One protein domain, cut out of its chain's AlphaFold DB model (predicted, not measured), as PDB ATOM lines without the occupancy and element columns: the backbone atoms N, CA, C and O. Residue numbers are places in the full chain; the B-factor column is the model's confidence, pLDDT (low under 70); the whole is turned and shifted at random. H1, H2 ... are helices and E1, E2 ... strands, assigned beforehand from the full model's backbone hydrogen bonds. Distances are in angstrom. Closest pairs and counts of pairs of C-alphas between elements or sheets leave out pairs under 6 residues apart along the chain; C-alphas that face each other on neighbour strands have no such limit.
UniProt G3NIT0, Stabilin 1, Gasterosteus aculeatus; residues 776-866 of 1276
ATOM      1  N   TYR A 776     187.390 174.521 129.717       79.06
ATOM      2  CA  TYR A 776     186.542 175.675 130.023       79.06
ATOM      3  C   TYR A 776     187.116 176.626 131.088       79.06
ATOM      4  O   TYR A 776     187.985 176.272 131.891       79.06
ATOM      5  N   GLY A 777     186.592 177.852 131.110       70.31
ATOM      6  CA  GLY A 777     186.918 178.874 132.106       70.31
ATOM      7  C   GLY A 777     188.318 179.487 131.966       70.31
ATOM      8  O   GLY A 777     189.072 179.202 131.040       70.31
ATOM      9  N   ARG A 778     188.682 180.366 132.909       68.38
ATOM     10  CA  ARG A 778     189.909 181.189 132.841       68.38
ATOM     11  C   ARG A 778     191.213 180.380 132.814       68.38
ATOM     12  O   ARG A 778     192.182 180.822 132.196       68.38
ATOM     13  N   ASP A 779     191.214 179.230 133.481       62.06
ATOM     14  CA  ASP A 779     192.375 178.347 133.637       62.06
ATOM     15  C   ASP A 779     192.307 177.109 132.724       62.06
ATOM     16  O   ASP A 779     193.162 176.234 132.826       62.06
ATOM     17  N   CYS A 780     191.307 177.040 131.834       65.38
ATOM     18  CA  CYS A 780     191.089 175.945 130.886       65.38
ATOM     19  C   CYS A 780     191.033 174.562 131.552       65.38
ATOM     20  O   CYS A 780     191.802 173.654 131.245       65.38
ATOM     21  N   GLN A 781     190.092 174.411 132.482       68.06
ATOM     22  CA  GLN A 781     189.829 173.163 133.199       68.06
ATOM     23  C   GLN A 781     189.152 172.147 132.273       68.06
ATOM     24  O   GLN A 781     188.311 172.524 131.464       68.06
ATOM     25  N   VAL A 782     189.501 170.864 132.384       62.12
ATOM     26  CA  VAL A 782     188.903 169.787 131.575       62.12
ATOM     27  C   VAL A 782     187.407 169.651 131.884       62.12
ATOM     28  O   VAL A 782     187.016 169.645 133.052       62.12
ATOM     29  N   CYS A 783     186.575 169.502 130.852       68.88
ATOM     30  CA  CYS A 783     185.142 169.253 130.994       68.88
ATOM     31  C   CYS A 783     184.843 167.976 131.812       68.88
ATOM     32  O   CYS A 783     185.606 167.005 131.758       68.88
ATOM     33  N   PRO A 784     183.715 167.926 132.549       63.53
ATOM     34  CA  PRO A 784     183.294 166.726 133.272       63.53
ATOM     35  C   PRO A 784     183.252 165.500 132.349       63.53
ATOM     36  O   PRO A 784     182.800 165.605 131.215       63.53
ATOM     37  N   GLY A 785     183.728 164.343 132.817       52.47
ATOM     38  CA  GLY A 785     183.914 163.131 131.997       52.47
ATOM     39  C   GLY A 785     185.347 162.937 131.478       52.47
ATOM     40  O   GLY A 785     185.783 161.802 131.311       52.47
ATOM     41  N   GLY A 786     186.132 164.014 131.358       50.66
ATOM     42  CA  GLY A 786     187.537 163.955 130.939       50.66
ATOM     43  C   GLY A 786     187.745 164.243 129.450       50.66
ATOM     44  O   GLY A 786     186.835 164.680 128.752       50.66
ATOM     45  N   LEU A 787     188.974 164.027 128.965       48.47
ATOM     46  CA  LEU A 787     189.343 164.297 127.566       48.47
ATOM     47  C   LEU A 787     189.024 163.148 126.609       48.47
ATOM     48  O   LEU A 787     188.773 163.402 125.436       48.47
ATOM     49  N   GLU A 788     189.032 161.913 127.112       51.53
ATOM     50  CA  GLU A 788     188.729 160.711 126.327       51.53
ATOM     51  C   GLU A 788     187.218 160.513 126.128       51.53
ATOM     52  O   GLU A 788     186.827 159.992 125.092       51.53
ATOM     53  N   ALA A 789     186.399 160.964 127.087       56.00
ATOM     54  CA  ALA A 789     184.936 160.877 127.069       56.00
ATOM     55  C   ALA A 789     184.296 162.155 127.669       56.00
ATOM     56  O   ALA A 789     183.774 162.136 128.794       56.00
ATOM     57  N   PRO A 790     184.382 163.314 126.988       64.25
ATOM     58  CA  PRO A 790     183.807 164.570 127.471       64.25
ATOM     59  C   PRO A 790     182.290 164.435 127.623       64.25
ATOM     60  O   PRO A 790     181.599 163.952 126.731       64.25
ATOM     61  N   CYS A 791     181.763 164.836 128.779       73.38
ATOM     62  CA  CYS A 791     180.378 164.580 129.177       73.38
ATOM     63  C   CYS A 791     179.975 163.098 129.032       73.38
ATOM     64  O   CYS A 791     178.844 162.796 128.655       73.38
ATOM     65  N   GLY A 792     180.918 162.181 129.285       70.25
ATOM     66  CA  GLY A 792     180.708 160.735 129.212       70.25
ATOM     67  C   GLY A 792     180.331 160.223 127.819       70.25
ATOM     68  O   GLY A 792     179.698 159.182 127.741       70.25
ATOM     69  N   ASP A 793     180.630 160.977 126.753       81.25
ATOM     70  CA  ASP A 793     180.132 160.774 125.377       81.25
ATOM     71  C   ASP A 793     178.593 160.826 125.231       81.25
ATOM     72  O   ASP A 793     178.021 160.522 124.179       81.25
ATOM     73  N   HIS A 794     177.901 161.281 126.276       83.50
ATOM     74  CA  HIS A 794     176.444 161.356 126.374       83.50
ATOM     75  C   HIS A 794     175.951 162.795 126.601       83.50
ATOM     76  O   HIS A 794     174.853 163.025 127.113       83.50
ATOM     77  N   GLY A 795     176.756 163.784 126.211       84.62
ATOM     78  CA  GLY A 795     176.389 165.195 126.238       84.62
ATOM     79  C   GLY A 795     177.400 166.102 125.540       84.62
ATOM     80  O   GLY A 795     178.446 165.661 125.070       84.62
ATOM     81  N   VAL A 796     177.093 167.398 125.509       89.50
ATOM     82  CA  VAL A 796     177.950 168.451 124.939       89.50
ATOM     83  C   VAL A 796     178.385 169.410 126.046       89.50
ATOM     84  O   VAL A 796     177.553 169.867 126.826       89.50
ATOM     85  N   CYS A 797     179.680 169.723 126.129       85.19
ATOM     86  CA  CYS A 797     180.212 170.649 127.130       85.19
ATOM     87  C   CYS A 797     180.106 172.114 126.680       85.19
ATOM     88  O   CYS A 797     180.436 172.440 125.542       85.19
ATOM     89  N   ASP A 798     179.725 173.002 127.599       87.19
ATOM     90  CA  ASP A 798     179.914 174.453 127.487       87.19
ATOM     91  C   ASP A 798     181.397 174.816 127.720       87.19
ATOM     92  O   ASP A 798     181.818 175.107 128.847       87.19
ATOM     93  N   ASP A 799     182.198 174.705 126.656       84.38
ATOM     94  CA  ASP A 799     183.655 174.853 126.664       84.38
ATOM     95  C   ASP A 799     184.160 176.253 126.237       84.38
ATOM     96  O   ASP A 799     183.405 177.198 125.989       84.38
ATOM     97  N   GLY A 800     185.480 176.444 126.250       80.38
ATOM     98  CA  GLY A 800     186.128 177.718 125.949       80.38
ATOM     99  C   GLY A 800     186.251 178.680 127.141       80.38
ATOM    100  O   GLY A 800     185.774 178.449 128.249       80.38
ATOM    101  N   MET A 801     186.903 179.824 126.906       77.25
ATOM    102  CA  MET A 801     187.300 180.792 127.952       77.25
ATOM    103  C   MET A 801     186.153 181.395 128.776       77.25
ATOM    104  O   MET A 801     186.384 181.862 129.892       77.25
ATOM    105  N   LYS A 802     184.947 181.456 128.203       80.06
ATOM    106  CA  LYS A 802     183.722 181.914 128.880       80.06
ATOM    107  C   LYS A 802     182.797 180.758 129.271       80.06
ATOM    108  O   LYS A 802     181.799 181.016 129.936       80.06
ATOM    109  N   GLY A 803     183.116 179.536 128.846       77.50
ATOM    110  CA  GLY A 803     182.332 178.347 129.132       77.50
ATOM    111  C   GLY A 803     182.331 178.038 130.625       77.50
ATOM    112  O   GLY A 803     183.339 178.206 131.321       77.50
ATOM    113  N   SER A 804     181.178 177.603 131.114       76.50
ATOM    114  CA  SER A 804     180.938 177.205 132.500       76.50
ATOM    115  C   SER A 804     181.358 175.764 132.803       76.50
ATOM    116  O   SER A 804     181.325 175.357 133.966       76.50
ATOM    117  N   GLY A 805     181.716 174.977 131.780       75.12
ATOM    118  CA  GLY A 805     182.024 173.551 131.910       75.12
ATOM    119  C   GLY A 805     180.803 172.675 132.155       75.12
ATOM    120  O   GLY A 805     180.931 171.498 132.491       75.12
ATOM    121  N   ARG A 806     179.600 173.242 132.032       80.94
ATOM    122  CA  ARG A 806     178.351 172.512 132.200       80.94
ATOM    123  C   ARG A 806     178.125 171.593 131.003       80.94
ATOM    124  O   ARG A 806     178.086 172.052 129.867       80.94
ATOM    125  N   CYS A 807     177.903 170.313 131.273       81.75
ATOM    126  CA  CYS A 807     177.424 169.374 130.268       81.75
ATOM    127  C   CYS A 807     175.915 169.535 130.029       81.75
ATOM    128  O   CYS A 807     175.122 169.560 130.976       81.75
ATOM    129  N   LEU A 808     175.523 169.618 128.759       89.31
ATOM    130  CA  LEU A 808     174.157 169.447 128.280       89.31
ATOM    131  C   LEU A 808     173.983 167.980 127.869       89.31
ATOM    132  O   LEU A 808     174.548 167.555 126.862       89.31
ATOM    133  N   CYS A 809     173.248 167.204 128.661       87.75
ATOM    134  CA  CYS A 809     173.103 165.767 128.438       87.75
ATOM    135  C   CYS A 809     172.110 165.434 127.323       87.75
ATOM    136  O   CYS A 809     171.122 166.143 127.123       87.75
ATOM    137  N   HIS A 810     172.381 164.341 126.616       88.88
ATOM    138  CA  HIS A 810     171.465 163.744 125.653       88.88
ATOM    139  C   HIS A 810     170.241 163.141 126.364       88.88
ATOM    140  O   HIS A 810     170.255 162.899 127.574       88.88
ATOM    141  N   GLU A 811     169.162 162.910 125.616       85.44
ATOM    142  CA  GLU A 811     167.916 162.366 126.163       85.44
ATOM    143  C   GLU A 811     168.151 161.017 126.865       85.44
ATOM    144  O   GLU A 811     168.920 160.182 126.395       85.44
ATOM    145  N   GLY A 812     167.528 160.827 128.030       77.62
ATOM    146  CA  GLY A 812     167.760 159.662 128.889       77.62
ATOM    147  C   GLY A 812     168.964 159.774 129.838       77.62
ATOM    148  O   GLY A 812     169.014 158.999 130.792       77.62
ATOM    149  N   PHE A 813     169.864 160.753 129.676       82.62
ATOM    150  CA  PHE A 813     171.056 160.941 130.521       82.62
ATOM    151  C   PHE A 813     170.984 162.192 131.415       82.62
ATOM    152  O   PHE A 813     170.442 163.230 131.041       82.62
ATOM    153  N   VAL A 814     171.569 162.105 132.614       79.25
ATOM    154  CA  VAL A 814     171.635 163.165 133.638       79.25
ATOM    155  C   VAL A 814     172.967 163.134 134.405       79.25
ATOM    156  O   VAL A 814     173.814 162.262 134.216       79.25
ATOM    157  N   GLY A 815     173.154 164.103 135.305       69.81
ATOM    158  CA  GLY A 815     174.372 164.267 136.102       69.81
ATOM    159  C   GLY A 815     175.368 165.239 135.465       69.81
ATOM    160  O   GLY A 815     175.274 165.576 134.289       69.81
ATOM    161  N   LYS A 816     176.342 165.719 136.250       68.94
ATOM    162  CA  LYS A 816     177.282 166.771 135.807       68.94
ATOM    163  C   LYS A 816     178.180 166.355 134.635       68.94
ATOM    164  O   LYS A 816     178.680 167.236 133.949       68.94
ATOM    165  N   ALA A 817     178.369 165.052 134.429       68.56
ATOM    166  CA  ALA A 817     179.131 164.460 133.330       68.56
ATOM    167  C   ALA A 817     178.275 163.523 132.454       68.56
ATOM    168  O   ALA A 817     178.835 162.673 131.776       68.56
ATOM    169  N   CYS A 818     176.939 163.634 132.512       75.94
ATOM    170  CA  CYS A 818     175.982 162.825 131.735       75.94
ATOM    171  C   CYS A 818     176.171 161.300 131.831       75.94
ATOM    172  O   CYS A 818     175.806 160.550 130.935       75.94
ATOM    173  N   ASN A 819     176.728 160.836 132.948       76.56
ATOM    174  CA  ASN A 819     177.115 159.451 133.203       76.56
ATOM    175  C   ASN A 819     176.094 158.683 134.066       76.56
ATOM    176  O   ASN A 819     176.435 157.667 134.670       76.56
ATOM    177  N   LEU A 820     174.870 159.204 134.195       78.31
ATOM    178  CA  LEU A 820     173.773 158.614 134.959       78.31
ATOM    179  C   LEU A 820     172.517 158.573 134.089       78.31
ATOM    180  O   LEU A 820     172.266 159.507 133.332       78.31
ATOM    181  N   CYS A 821     171.682 157.551 134.258       78.56
ATOM    182  CA  CYS A 821     170.387 157.501 133.586       78.56
ATOM    183  C   CYS A 821     169.325 158.333 134.311       78.56
ATOM    184  O   CYS A 821     169.246 158.344 135.542       78.56
ATOM    185  N   SER A 822     168.466 158.981 133.526       84.12
ATOM    186  CA  SER A 822     167.205 159.576 133.965       84.12
ATOM    187  C   SER A 822     166.326 158.557 134.689       84.12
ATOM    188  O   SER A 822     166.432 157.343 134.495       84.12
ATOM    189  N   LEU A 823     165.384 159.050 135.497       77.94
ATOM    190  CA  LEU A 823     164.396 158.188 136.143       77.94
ATOM    191  C   LEU A 823     163.666 157.334 135.084       77.94
ATOM    192  O   LEU A 823     163.303 157.836 134.020       77.94
ATOM    193  N   ARG A 824     163.464 156.042 135.374       75.69
ATOM    194  CA  ARG A 824     162.920 155.033 134.437       75.69
ATOM    195  C   ARG A 824     163.759 154.789 133.168       75.69
ATOM    196  O   ARG A 824     163.185 154.415 132.152       75.69
ATOM    197  N   HIS A 825     165.080 154.958 133.218       84.62
ATOM    198  CA  HIS A 825     165.988 154.569 132.131       84.62
ATOM    199  C   HIS A 825     167.105 153.636 132.646       84.62
ATOM    200  O   HIS A 825     167.475 153.710 133.823       84.62
ATOM    201  N   TYR A 826     167.612 152.730 131.801       86.50
ATOM    202  CA  TYR A 826     168.529 151.651 132.203       86.50
ATOM    203  C   TYR A 826     169.595 151.287 131.152       86.50
ATOM    204  O   TYR A 826     169.427 151.531 129.955       86.50
ATOM    205  N   GLY A 827     170.677 150.653 131.611       77.25
ATOM    206  CA  GLY A 827     171.776 150.168 130.776       77.25
ATOM    207  C   GLY A 827     172.722 151.275 130.275       77.25
ATOM    208  O   GLY A 827     172.486 152.457 130.523       77.25
ATOM    209  N   PRO A 828     173.783 150.916 129.526       78.25
ATOM    210  CA  PRO A 828     174.831 151.855 129.110       78.25
ATOM    211  C   PRO A 828     174.347 152.931 128.126       78.25
ATOM    212  O   PRO A 828     174.951 153.990 128.042       78.25
ATOM    213  N   ASN A 829     173.245 152.678 127.412       84.00
ATOM    214  CA  ASN A 829     172.608 153.644 126.512       84.00
ATOM    215  C   ASN A 829     171.409 154.365 127.162       84.00
ATOM    216  O   ASN A 829     170.641 154.997 126.444       84.00
ATOM    217  N   CYS A 830     171.189 154.196 128.474       84.06
ATOM    218  CA  CYS A 830     170.044 154.722 129.223       84.06
ATOM    219  C   CYS A 830     168.709 154.609 128.468       84.06
ATOM    220  O   CYS A 830     168.026 155.595 128.210       84.06
ATOM    221  N   THR A 831     168.331 153.383 128.107       87.62
ATOM    222  CA  THR A 831     167.089 153.079 127.382       87.62
ATOM    223  C   THR A 831     165.876 153.178 128.309       87.62
ATOM    224  O   THR A 831     165.961 152.791 129.473       87.62
ATOM    225  N   ALA A 832     164.746 153.694 127.822       85.56
ATOM    226  CA  ALA A 832     163.528 153.857 128.620       85.56
ATOM    227  C   ALA A 832     162.924 152.508 129.068       85.56
ATOM    228  O   ALA A 832     162.850 151.554 128.295       85.56
ATOM    229  N   CYS A 833     162.450 152.435 130.315       78.56
ATOM    230  CA  CYS A 833     161.773 151.261 130.863       78.56
ATOM    231  C   CYS A 833     160.270 151.261 130.537       78.56
ATOM    232  O   CYS A 833     159.536 152.146 130.982       78.56
ATOM    233  N   GLU A 834     159.774 150.203 129.896       80.81
ATOM    234  CA  GLU A 834     158.349 150.039 129.554       80.81
ATOM    235  C   GLU A 834     157.523 149.352 130.667       80.81
ATOM    236  O   GLU A 834     156.703 148.470 130.400       80.81
ATOM    237  N   CYS A 835     157.733 149.737 131.932       78.56
ATOM    238  CA  CYS A 835     156.919 149.249 133.052       78.56
ATOM    239  C   CYS A 835     155.550 149.949 133.091       78.56
ATOM    240  O   CYS A 835     155.465 151.172 132.955       78.56
ATOM    241  N   GLY A 836     154.481 149.185 133.339       73.31
ATOM    242  CA  GLY A 836     153.146 149.717 133.612       73.31
ATOM    243  C   GLY A 836     153.114 150.580 134.877       73.31
ATOM    244  O   GLY A 836     154.045 150.566 135.681       73.31
ATOM    245  N   GLN A 837     152.027 151.335 135.082       70.31
ATOM    246  CA  GLN A 837     151.936 152.320 136.175       70.31
ATOM    247  C   GLN A 837     152.160 151.727 137.581       70.31
ATOM    248  O   GLN A 837     152.606 152.447 138.470       70.31
ATOM    249  N   MET A 838     151.907 150.425 137.761       73.06
ATOM    250  CA  MET A 838     152.071 149.678 139.017       73.06
ATOM    251  C   MET A 838     153.392 148.879 139.097       73.06
ATOM    252  O   MET A 838     153.528 147.981 139.929       73.06
ATOM    253  N   GLY A 839     154.369 149.179 138.229       73.50
ATOM    254  CA  GLY A 839     155.683 148.528 138.178       73.50
ATOM    255  C   GLY A 839     156.858 149.495 138.369       73.50
ATOM    256  O   GLY A 839     156.924 150.548 137.737       73.50
ATOM    257  N   ARG A 840     157.835 149.123 139.207       80.81
ATOM    258  CA  ARG A 840     159.090 149.873 139.407       80.81
ATOM    259  C   ARG A 840     160.219 149.263 138.575       80.81
ATOM    260  O   ARG A 840     160.484 148.074 138.705       80.81
ATOM    261  N   CYS A 841     160.901 150.073 137.766       83.31
ATOM    262  CA  CYS A 841     162.028 149.612 136.949       83.31
ATOM    263  C   CYS A 841     163.335 149.464 137.747       83.31
ATOM    264  O   CYS A 841     163.669 150.322 138.569       83.31
ATOM    265  N   ASP A 842     164.096 148.421 137.423       81.56
ATOM    266  CA  ASP A 842     165.522 148.260 137.712       81.56
ATOM    267  C   ASP A 842     166.379 149.143 136.774       81.56
ATOM    268  O   ASP A 842     166.852 148.699 135.724       81.56
ATOM    269  N   GLY A 843     166.482 150.433 137.115       77.19
ATOM    270  CA  GLY A 843     167.138 151.474 136.311       77.19
ATOM    271  C   GLY A 843     168.571 151.829 136.730       77.19
ATOM    272  O   GLY A 843     169.060 151.396 137.769       77.19
ATOM    273  N   GLY A 844     169.223 152.682 135.932       75.38
ATOM    274  CA  GLY A 844     170.632 153.078 136.085       75.38
ATOM    275  C   GLY A 844     171.571 152.397 135.079       75.38
ATOM    276  O   GLY A 844     171.157 151.494 134.356       75.38
ATOM    277  N   MET A 845     172.841 152.824 135.039       74.50
ATOM    278  CA  MET A 845     173.827 152.402 134.018       74.50
ATOM    279  C   MET A 845     174.066 150.881 133.977       74.50
ATOM    280  O   MET A 845     174.289 150.321 132.908       74.50
ATOM    281  N   GLU A 846     173.990 150.212 135.132       76.56
ATOM    282  CA  GLU A 846     174.108 148.748 135.277       76.56
ATOM    283  C   GLU A 846     172.741 148.045 135.428       76.56
ATOM    284  O   GLU A 846     172.680 146.822 135.542       76.56
ATOM    285  N   GLY A 847     171.640 148.807 135.442       74.81
ATOM    286  CA  GLY A 847     170.285 148.289 135.633       74.81
ATOM    287  C   GLY A 847     169.843 147.395 134.475       74.81
ATOM    288  O   GLY A 847     170.168 147.650 133.314       74.81
ATOM    289  N   SER A 848     169.083 146.343 134.782       78.06
ATOM    290  CA  SER A 848     168.647 145.336 133.804       78.06
ATOM    291  C   SER A 848     167.331 145.665 133.092       78.06
ATOM    292  O   SER A 848     166.919 144.916 132.205       78.06
ATOM    293  N   GLY A 849     166.646 146.745 133.485       79.38
ATOM    294  CA  GLY A 849     165.373 147.182 132.897       79.38
ATOM    295  C   GLY A 849     164.145 146.382 133.337       79.38
ATOM    296  O   GLY A 849     163.032 146.662 132.895       79.38
ATOM    297  N   LYS A 850     164.321 145.384 134.211       80.88
ATOM    298  CA  LYS A 850     163.237 144.518 134.690       80.88
ATOM    299  C   LYS A 850     162.271 145.276 135.603       80.88
ATOM    300  O   LYS A 850     162.683 146.094 136.426       80.88
ATOM    301  N   CYS A 851     160.982 144.970 135.483       82.44
ATOM    302  CA  CYS A 851     159.922 145.587 136.276       82.44
ATOM    303  C   CYS A 851     159.600 144.759 137.531       82.44
ATOM    304  O   CYS A 851     159.443 143.541 137.464       82.44
ATOM    305  N   VAL A 852     159.459 145.429 138.676       77.94
ATOM    306  CA  VAL A 852     159.015 144.847 139.953       77.94
ATOM    307  C   VAL A 852     157.594 145.323 140.246       77.94
ATOM    308  O   VAL A 852     157.362 146.530 140.324       77.94
ATOM    309  N   CYS A 853     156.652 144.392 140.397       72.25
ATOM    310  CA  CYS A 853     155.215 144.684 140.421       72.25
ATOM    311  C   CYS A 853     154.642 144.891 141.825       72.25
ATOM    312  O   CYS A 853     155.053 144.230 142.780       72.25
ATOM    313  N   ALA A 854     153.666 145.794 141.934       65.44
ATOM    314  CA  ALA A 854     152.869 145.972 143.142       65.44
ATOM    315  C   ALA A 854     151.935 144.764 143.403       65.44
ATOM    316  O   ALA A 854     151.540 144.077 142.458       65.44
ATOM    317  N   PRO A 855     151.542 144.494 144.665       58.09
ATOM    318  CA  PRO A 855     150.644 143.386 144.999       58.09
ATOM    319  C   PRO A 855     149.304 143.453 144.250       58.09
ATOM    320  O   PRO A 855     148.735 144.529 144.086       58.09
ATOM    321  N   GLY A 856     148.800 142.297 143.808       59.25
ATOM    322  CA  GLY A 856     147.602 142.185 142.958       59.25
ATOM    323  C   GLY A 856     147.882 142.285 141.452       59.25
ATOM    324  O   GLY A 856     147.062 141.831 140.659       59.25
ATOM    325  N   TRP A 857     149.061 142.785 141.062       62.12
ATOM    326  CA  TRP A 857     149.468 142.953 139.666       62.12
ATOM    327  C   TRP A 857     150.596 141.988 139.277       62.12
ATOM    328  O   TRP A 857     151.543 141.770 140.035       62.12
ATOM    329  N   GLY A 858     150.518 141.428 138.070       67.06
ATOM    330  CA  GLY A 858     151.495 140.491 137.515       67.06
ATOM    331  C   GLY A 858     151.841 140.749 136.045       67.06
ATOM    332  O   GLY A 858     151.397 141.723 135.436       67.06
ATOM    333  N   GLY A 859     152.642 139.851 135.464       68.44
ATOM    334  CA  GLY A 859     153.186 139.977 134.105       68.44
ATOM    335  C   GLY A 859     154.509 140.750 134.047       68.44
ATOM    336  O   GLY A 859     154.844 141.499 134.960       68.44
ATOM    337  N   GLU A 860     155.277 140.570 132.966       66.06
ATOM    338  CA  GLU A 860     156.654 141.093 132.830       66.06
ATOM    339  C   GLU A 860     156.781 142.626 132.906       66.06
ATOM    340  O   GLU A 860     157.868 143.146 133.153       66.06
ATOM    341  N   ARG A 861     155.674 143.352 132.712       77.94
ATOM    342  CA  ARG A 861     155.574 144.816 132.801       77.94
ATOM    343  C   ARG A 861     154.573 145.264 133.869       77.94
ATOM    344  O   ARG A 861     154.229 146.442 133.906       77.94
ATOM    345  N   CYS A 862     154.104 144.355 134.728       70.25
ATOM    346  CA  CYS A 862     153.098 144.623 135.762       70.25
ATOM    347  C   CYS A 862     151.744 145.081 135.193       70.25
ATOM    348  O   CYS A 862     151.113 146.000 135.711       70.25
ATOM    349  N   GLN A 863     151.335 144.465 134.079       73.12
ATOM    350  CA  GLN A 863     150.175 144.843 133.271       73.12
ATOM    351  C   GLN A 863     148.923 143.974 133.486       73.12
ATOM    352  O   GLN A 863     147.891 144.248 132.880       73.12
ATOM    353  N   ILE A 864     149.013 142.905 134.283       61.59
ATOM    354  CA  ILE A 864     147.930 141.937 134.498       61.59
ATOM    355  C   ILE A 864     147.329 142.163 135.887       61.59
ATOM    356  O   ILE A 864     147.997 141.888 136.880       61.59
ATOM    357  N   ASP A 865     146.084 142.629 135.949       54.88
ATOM    358  CA  ASP A 865     145.276 142.676 137.176       54.88
ATOM    359  C   ASP A 865     144.682 141.280 137.450       54.88
ATOM    360  O   ASP A 865     144.113 140.660 136.545       54.88
ATOM    361  N   ILE A 866     144.859 140.744 138.662       58.38
ATOM    362  CA  ILE A 866     144.510 139.355 139.002       58.38
ATOM    363  C   ILE A 866     143.463 139.325 140.126       58.38
ATOM    364  O   ILE A 866     143.801 139.242 141.308       58.38
TER     365      ILE A 866
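This is residues 776 to 866 of the 1276 residues of the protein "Stabilin 1" of Gasterosteus aculeatus (UniProt G3NIT0). A rod of loops with little regular structure holds two small strand hairpins one after the other: E1 and E2, with the short helix H1 beside them, then E3 and E4. The 91 printed residues include H1, E1, E2, E3, E4 in that order, 16 residues, class mixed; both sheets are antiparallel. The whole is loose, with radius of gyration of the C-alphas 17.7 A and spans 62 by 20 by 14 A.

E1, residues 795 to 797, and E2, residues 807 to 809, form an antiparallel hairpin; N 796 and O 808, 2.9 A, are within hydrogen-bond range. H1, residues 790 to 793, is too short for an O i to N i+4 pair; its one O i to N i+3 pair is within range. Its closest C-alpha pair with E2 is Cys 791 and Cys 807, 5.7 A. E3, residues 839 to 841, and E4, residues 851 to 853, form the other antiparallel hairpin, with N 840 and O 852 at 2.9 A, within hydrogen-bond range. E2 and E3 are apart.

H1, 5.7 A long, begins at C-alpha 790 (183.807, 164.570, 127.471). E4, 6.3 A, ends at C-alpha 853 (155.215, 144.684, 140.421).

The printed part has no cut. The link E2 to E3, 29 residues, is long. Residues under pLDDT 70 number 26, among them 778 to 790.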